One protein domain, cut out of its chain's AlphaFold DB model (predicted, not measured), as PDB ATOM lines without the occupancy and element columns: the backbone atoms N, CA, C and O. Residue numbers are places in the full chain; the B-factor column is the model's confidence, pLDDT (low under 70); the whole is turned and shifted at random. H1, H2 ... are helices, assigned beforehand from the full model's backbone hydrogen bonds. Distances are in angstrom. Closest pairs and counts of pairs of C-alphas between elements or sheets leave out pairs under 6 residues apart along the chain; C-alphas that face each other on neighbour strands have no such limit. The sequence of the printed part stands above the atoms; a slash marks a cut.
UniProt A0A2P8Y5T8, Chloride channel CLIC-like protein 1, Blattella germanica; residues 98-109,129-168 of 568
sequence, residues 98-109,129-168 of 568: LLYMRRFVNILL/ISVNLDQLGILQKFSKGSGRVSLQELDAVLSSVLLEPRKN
ATOM      1  N   LEU A  98      32.501 119.540  38.078       74.56
ATOM      2  CA  LEU A  98      32.901 118.371  37.300       74.56
ATOM      3  C   LEU A  98      34.271 117.817  37.738       74.56
ATOM      4  O   LEU A  98      34.491 116.605  37.689       74.56
ATOM      5  N   LEU A  99      35.179 118.674  38.224       74.25
ATOM      6  CA  LEU A  99      36.480 118.257  38.762       74.25
ATOM      7  C   LEU A  99      36.339 117.484  40.081       74.25
ATOM      8  O   LEU A  99      36.979 116.441  40.240       74.25
ATOM      9  N   TYR A 100      35.480 117.945  40.995       75.19
ATOM     10  CA  TYR A 100      35.225 117.253  42.265       75.19
ATOM     11  C   TYR A 100      34.544 115.900  42.043       75.19
ATOM     12  O   TYR A 100      34.982 114.894  42.601       75.19
ATOM     13  N   MET A 101      33.552 115.835  41.149       76.69
ATOM     14  CA  MET A 101      32.899 114.568  40.799       76.69
ATOM     15  C   MET A 101      33.873 113.577  40.156       76.69
ATOM     16  O   MET A 101      33.895 112.402  40.520       76.69
ATOM     17  N   ARG A 102      34.746 114.043  39.253       79.44
ATOM     18  CA  ARG A 102      35.779 113.194  38.643       79.44
ATOM     19  C   ARG A 102      36.772 112.661  39.679       79.44
ATOM     20  O   ARG A 102      37.174 111.501  39.603       79.44
ATOM     21  N   ARG A 103      37.157 113.481  40.661       77.81
ATOM     22  CA  ARG A 103      38.033 113.065  41.765       77.81
ATOM     23  C   ARG A 103      37.359 112.032  42.666       77.81
ATOM     24  O   ARG A 103      37.977 111.012  42.960       77.81
ATOM     25  N   PHE A 104      36.101 112.252  43.036       80.06
ATOM     26  CA  PHE A 104      35.311 111.310  43.826       80.06
ATOM     27  C   PHE A 104      35.196 109.940  43.143       80.06
ATOM     28  O   PHE A 104      35.503 108.918  43.757       80.06
ATOM     29  N   VAL A 105      34.851 109.913  41.851       78.12
ATOM     30  CA  VAL A 105      34.773 108.669  41.068       78.12
ATOM     31  C   VAL A 105      36.122 107.944  41.049       78.12
ATOM     32  O   VAL A 105      36.169 106.735  41.256       78.12
ATOM     33  N   ASN A 106      37.233 108.665  40.887       78.38
ATOM     34  CA  ASN A 106      38.568 108.061  40.927       78.38
ATOM     35  C   ASN A 106      38.916 107.457  42.296       78.38
ATOM     36  O   ASN A 106      39.541 106.397  42.354       78.38
ATOM     37  N   ILE A 107      38.523 108.106  43.398       76.75
ATOM     38  CA  ILE A 107      38.710 107.567  44.753       76.75
ATOM     39  C   ILE A 107      37.879 106.296  44.926       76.75
ATOM     40  O   ILE A 107      38.393 105.293  45.422       76.75
ATOM     41  N   LEU A 108      36.628 106.308  44.466       74.44
ATOM     42  CA  LEU A 108      35.733 105.161  44.554       74.44
ATOM     43  C   LEU A 108      36.280 103.971  43.761       74.44
ATOM     44  O   LEU A 108      36.436 102.901  44.338       74.44
ATOM     45  N   LEU A 109      36.682 104.175  42.501       72.44
ATOM     46  CA  LEU A 109      37.296 103.143  41.650       72.44
ATOM     47  C   LEU A 109      38.588 102.571  42.250       72.44
ATOM     48  O   LEU A 109      38.856 101.372  42.150       72.44
ATOM     49  N   ILE A 129      31.416 102.041  54.592       65.44
ATOM     50  CA  ILE A 129      31.632 103.458  54.872       65.44
ATOM     51  C   ILE A 129      31.579 103.656  56.394       65.44
ATOM     52  O   ILE A 129      30.565 103.344  57.018       65.44
ATOM     53  N   SER A 130      32.660 104.157  56.996       59.78
ATOM     54  CA  SER A 130      32.701 104.541  58.414       59.78
ATOM     55  C   SER A 130      32.682 106.063  58.511       59.78
ATOM     56  O   SER A 130      33.523 106.721  57.910       59.78
ATOM     57  N   VAL A 131      31.711 106.629  59.229       68.69
ATOM     58  CA  VAL A 131      31.500 108.085  59.295       68.69
ATOM     59  C   VAL A 131      31.470 108.529  60.754       68.69
ATOM     60  O   VAL A 131      30.764 107.931  61.566       68.69
ATOM     61  N   ASN A 132      32.207 109.590  61.088       75.25
ATOM     62  CA  ASN A 132      32.145 110.231  62.403       75.25
ATOM     63  C   ASN A 132      30.881 111.113  62.539       75.25
ATOM     64  O   ASN A 132      30.348 111.592  61.541       75.25
ATOM     65  N   LEU A 133      30.398 111.380  63.758       75.00
ATOM     66  CA  LEU A 133      29.162 112.152  63.996       75.00
ATOM     67  C   LEU A 133      29.204 113.558  63.367       75.00
ATOM     68  O   LEU A 133      28.217 114.001  62.775       75.00
ATOM     69  N   ASP A 134      30.363 114.216  63.402       75.25
ATOM     70  CA  ASP A 134      30.563 115.541  62.801       75.25
ATOM     71  C   ASP A 134      30.534 115.488  61.263       75.25
ATOM     72  O   ASP A 134      29.917 116.327  60.603       75.25
ATOM     73  N   GLN A 135      31.133 114.444  60.683       76.25
ATOM     74  CA  GLN A 135      31.142 114.185  59.241       76.25
ATOM     75  C   GLN A 135      29.741 113.828  58.725       76.25
ATOM     76  O   GLN A 135      29.329 114.288  57.659       76.25
ATOM     77  N   LEU A 136      28.971 113.064  59.509       78.75
ATOM     78  CA  LEU A 136      27.579 112.734  59.217       78.75
ATOM     79  C   LEU A 136      26.709 113.996  59.212       78.75
ATOM     80  O   LEU A 136      25.857 114.154  58.339       78.75
ATOM     81  N   GLY A 137      26.965 114.926  60.135       79.69
ATOM     82  CA  GLY A 137      26.312 116.232  60.166       79.69
ATOM     83  C   GLY A 137      26.566 117.060  58.901       79.69
ATOM     84  O   GLY A 137      25.636 117.676  58.382       79.69
ATOM     85  N   ILE A 138      27.790 117.049  58.366       79.38
ATOM     86  CA  ILE A 138      28.150 117.759  57.123       79.38
ATOM     87  C   ILE A 138      27.464 117.120  55.906       79.38
ATOM     88  O   ILE A 138      26.842 117.825  55.109       79.38
ATOM     89  N   LEU A 139      27.488 115.787  55.801       79.12
ATOM     90  CA  LEU A 139      26.831 115.046  54.718       79.12
ATOM     91  C   LEU A 139      25.307 115.242  54.722       79.12
ATOM     92  O   LEU A 139      24.700 115.450  53.673       79.12
ATOM     93  N   GLN A 140      24.681 115.241  55.901       81.00
ATOM     94  CA  GLN A 140      23.246 115.494  56.037       81.00
ATOM     95  C   GLN A 140      22.872 116.942  55.703       81.00
ATOM     96  O   GLN A 140      21.821 117.174  55.104       81.00
ATOM     97  N   LYS A 141      23.715 117.919  56.063       82.31
ATOM     98  CA  LYS A 141      23.511 119.333  55.707       82.31
ATOM     99  C   LYS A 141      23.603 119.556  54.198       82.31
ATOM    100  O   LYS A 141      22.775 120.286  53.656       82.31
ATOM    101  N   PHE A 142      24.546 118.884  53.533       79.56
ATOM    102  CA  PHE A 142      24.671 118.893  52.075       79.56
ATOM    103  C   PHE A 142      23.470 118.207  51.398       79.56
ATOM    104  O   PHE A 142      22.847 118.789  50.516       79.56
ATOM    105  N   SER A 143      23.064 117.025  51.875       80.44
ATOM    106  CA  SER A 143      21.918 116.275  51.332       80.44
ATOM    107  C   SER A 143      20.579 117.012  51.473       80.44
ATOM    108  O   SER A 143      19.745 116.938  50.574       80.44
ATOM    109  N   LYS A 144      20.366 117.742  52.575       81.12
ATOM    110  CA  LYS A 144      19.142 118.528  52.822       81.12
ATOM    111  C   LYS A 144      19.153 119.909  52.148       81.12
ATOM    112  O   LYS A 144      18.242 120.698  52.387       81.12
ATOM    113  N   GLY A 145      20.193 120.242  51.375       66.19
ATOM    114  CA  GLY A 145      20.311 121.514  50.649       66.19
ATOM    115  C   GLY A 145      20.307 122.769  51.534       66.19
ATOM    116  O   GLY A 145      20.026 123.859  51.049       66.19
ATOM    117  N   SER A 146      20.576 122.632  52.837       55.47
ATOM    118  CA  SER A 146      20.274 123.665  53.844       55.47
ATOM    119  C   SER A 146      21.510 124.422  54.358       55.47
ATOM    120  O   SER A 146      21.526 124.905  55.487       55.47
ATOM    121  N   GLY A 147      22.561 124.560  53.548       59.00
ATOM    122  CA  GLY A 147      23.718 125.386  53.901       59.00
ATOM    123  C   GLY A 147      24.759 125.478  52.790       59.00
ATOM    124  O   GLY A 147      24.897 124.558  51.988       59.00
ATOM    125  N   ARG A 148      25.516 126.585  52.763       55.66
ATOM    126  CA  ARG A 148      26.710 126.754  51.918       55.66
ATOM    127  C   ARG A 148      27.844 125.876  52.454       55.66
ATOM    128  O   ARG A 148      28.758 126.376  53.098       55.66
ATOM    129  N   VAL A 149      27.753 124.569  52.244       64.38
ATOM    130  CA  VAL A 149      28.892 123.666  52.442       64.38
ATOM    131  C   VAL A 149      29.806 123.834  51.235       64.38
ATOM    132  O   VAL A 149      29.346 123.744  50.095       64.38
ATOM    133  N   SER A 150      31.083 124.131  51.468       72.75
ATOM    134  CA  SER A 150      32.039 124.260  50.369       72.75
ATOM    135  C   SER A 150      32.345 122.880  49.770       72.75
ATOM    136  O   SER A 150      32.469 121.888  50.491       72.75
ATOM    137  N   LEU A 151      32.499 122.799  48.444       70.12
ATOM    138  CA  LEU A 151      32.870 121.554  47.747       70.12
ATOM    139  C   LEU A 151      34.200 120.968  48.264       70.12
ATOM    140  O   LEU A 151      34.413 119.761  48.199       70.12
ATOM    141  N   GLN A 152      35.066 121.814  48.826       68.69
ATOM    142  CA  GLN A 152      36.342 121.429  49.422       68.69
ATOM    143  C   GLN A 152      36.182 120.682  50.758       68.69
ATOM    144  O   GLN A 152      36.867 119.686  50.981       68.69
ATOM    145  N   GLU A 153      35.267 121.117  51.629       75.69
ATOM    146  CA  GLU A 153      34.956 120.411  52.883       75.69
ATOM    147  C   GLU A 153      34.275 119.069  52.609       75.69
ATOM    148  O   GLU A 153      34.582 118.067  53.254       75.69
ATOM    149  N   LEU A 154      33.393 119.034  51.608       78.69
ATOM    150  CA  LEU A 154      32.734 117.810  51.176       78.69
ATOM    151  C   LEU A 154      33.752 116.790  50.638       78.69
ATOM    152  O   LEU A 154      33.754 115.640  51.068       78.69
ATOM    153  N   ASP A 155      34.659 117.212  49.755       75.88
ATOM    154  CA  ASP A 155      35.716 116.357  49.199       75.88
ATOM    155  C   ASP A 155      36.680 115.830  50.276       75.88
ATOM    156  O   ASP A 155      37.077 114.664  50.224       75.88
ATOM    157  N   ALA A 156      37.005 116.637  51.292       77.25
ATOM    158  CA  ALA A 156      37.816 116.203  52.429       77.25
ATOM    159  C   ALA A 156      37.110 115.116  53.259       77.25
ATOM    160  O   ALA A 156      37.720 114.093  53.587       77.25
ATOM    161  N   VAL A 157      35.813 115.295  53.541       77.31
ATOM    162  CA  VAL A 157      35.006 114.300  54.262       77.31
ATOM    163  C   VAL A 157      34.884 113.016  53.446       77.31
ATOM    164  O   VAL A 157      35.226 111.955  53.961       77.31
ATOM    165  N   LEU A 158      34.478 113.086  52.174       76.81
ATOM    166  CA  LEU A 158      34.350 111.894  51.329       76.81
ATOM    167  C   LEU A 158      35.686 111.170  51.159       76.81
ATOM    168  O   LEU A 158      35.723 109.949  51.283       76.81
ATOM    169  N   SER A 159      36.786 111.898  50.954       74.06
ATOM    170  CA  SER A 159      38.118 111.295  50.884       74.06
ATOM    171  C   SER A 159      38.442 110.529  52.167       74.06
ATOM    172  O   SER A 159      38.821 109.369  52.079       74.06
ATOM    173  N   SER A 160      38.233 111.116  53.350       71.50
ATOM    174  CA  SER A 160      38.503 110.430  54.625       71.50
ATOM    175  C   SER A 160      37.618 109.198  54.848       71.50
ATOM    176  O   SER A 160      38.101 108.150  55.259       71.50
ATOM    177  N   VAL A 161      36.339 109.302  54.492       71.38
ATOM    178  CA  VAL A 161      35.329 108.265  54.708       71.38
ATOM    179  C   VAL A 161      35.505 107.071  53.756       71.38
ATOM    180  O   VAL A 161      35.206 105.937  54.125       71.38
ATOM    181  N   LEU A 162      35.981 107.312  52.528       69.56
ATOM    182  CA  LEU A 162      36.217 106.269  51.519       69.56
ATOM    183  C   LEU A 162      37.634 105.688  51.582       69.56
ATOM    184  O   LEU A 162      37.821 104.532  51.220       69.56
ATOM    185  N   LEU A 163      38.631 106.463  52.026       62.78
ATOM    186  CA  LEU A 163      40.031 106.022  52.122       62.78
ATOM    187  C   LEU A 163      40.389 105.389  53.465       62.78
ATOM    188  O   LEU A 163      41.540 104.988  53.625       62.78
ATOM    189  N   GLU A 164      39.451 105.260  54.403       51.91
ATOM    190  CA  GLU A 164      39.621 104.387  55.562       51.91
ATOM    191  C   GLU A 164      39.055 102.993  55.256       51.91
ATOM    192  O   GLU A 164      37.919 102.680  55.625       51.91
ATOM    193  N   PRO A 165      39.844 102.071  54.659       46.00
ATOM    194  CA  PRO A 165      39.638 100.680  54.985       46.00
ATOM    195  C   PRO A 165      39.928 100.607  56.478       46.00
ATOM    196  O   PRO A 165      41.081 100.721  56.898       46.00
ATOM    197  N   ARG A 166      38.881 100.490  57.297       37.97
ATOM    198  CA  ARG A 166      39.041 100.174  58.711       37.97
ATOM    199  C   ARG A 166      39.964  98.960  58.753       37.97
ATOM    200  O   ARG A 166      39.540  97.860  58.405       37.97
ATOM    201  N   LYS A 167      41.234  99.152  59.129       40.50
ATOM    202  CA  LYS A 167      42.054  98.051  59.627       40.50
ATOM    203  C   LYS A 167      41.187  97.454  60.717       40.50
ATOM    204  O   LYS A 167      40.806  98.179  61.636       40.50
ATOM    205  N   ASN A 168      40.722  96.230  60.499       34.50
ATOM    206  CA  ASN A 168      39.734  95.591  61.350       34.50
ATOM    207  C   ASN A 168      40.132  95.841  62.809       34.50
ATOM    208  O   ASN A 168      41.189  95.397  63.236       34.50
TER     209      ASN A 168
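AT A GLANCE: This is residues 98 to 109 and 129 to 168 of the 568 residues of the protein "Chloride channel CLIC-like protein 1" of Blattella germanica (UniProt A0A2P8Y5T8). A flat group of three helices has H3 in the middle, H1 side by side with it and nearly parallel, and H2 on the other side of H3 at a clear slant. The link from H2 to H3 and the tail after H3 reach to opposite ends of the group. The printed part has 52 residues with three named helices, in the order H1, H2, H3, and no named strand; the class is all helix. It is only just compact, close to loose, with a radius of gyration of the C-alphas of 11.5 A, and spans 34 by 27 by 14 A.

IN THESE COORDINATES: H3, the longest helix, holds residues 151 to 163 and measures 17.7 A from C-alpha 151 at (32.870, 121.554, 47.747) to C-alpha 163 at (40.031, 106.022, 52.122). H1 holds residues 98 to 109, 16.4 A long, and begins with C-alpha 98 at (32.901, 118.371, 37.300). H2 holds residues 133 to 143, 15.2 A long.

HOW THE PARTS SIT: H3 and H1 touch, and their closest C-alphas, those of Asp 155 and Tyr 100, are 7.0 A apart. They run the same way at a shallow tilt of 5 degrees. H2 and H3 only just touch, with 3 pairs of C-alphas within 8 A, and H3 does so with residues 154 to 157 alone. Their closest C-alphas, those of Gln 135 and Val 157, are 6.3 A apart. They run opposite ways at a steep tilt of 54 degrees. H1 and H2 are apart. Every O i to N i+4 pair is within hydrogen-bond range in H1, H2 and H3.

THE WHOLE: The two C-alphas farthest apart, those of Arg 148 and Asn 168, are 35.1 A apart. Residues 110 to 128 are not printed, and C-alphas 109 and 129 are 14.4 A apart across this cut. The link from H2 to H3, of 7 residues, is short. The mean pLDDT of the printed part is 70.6; residues 129 to 131, 145 to 149, 152 and 162 to 168 are under 70.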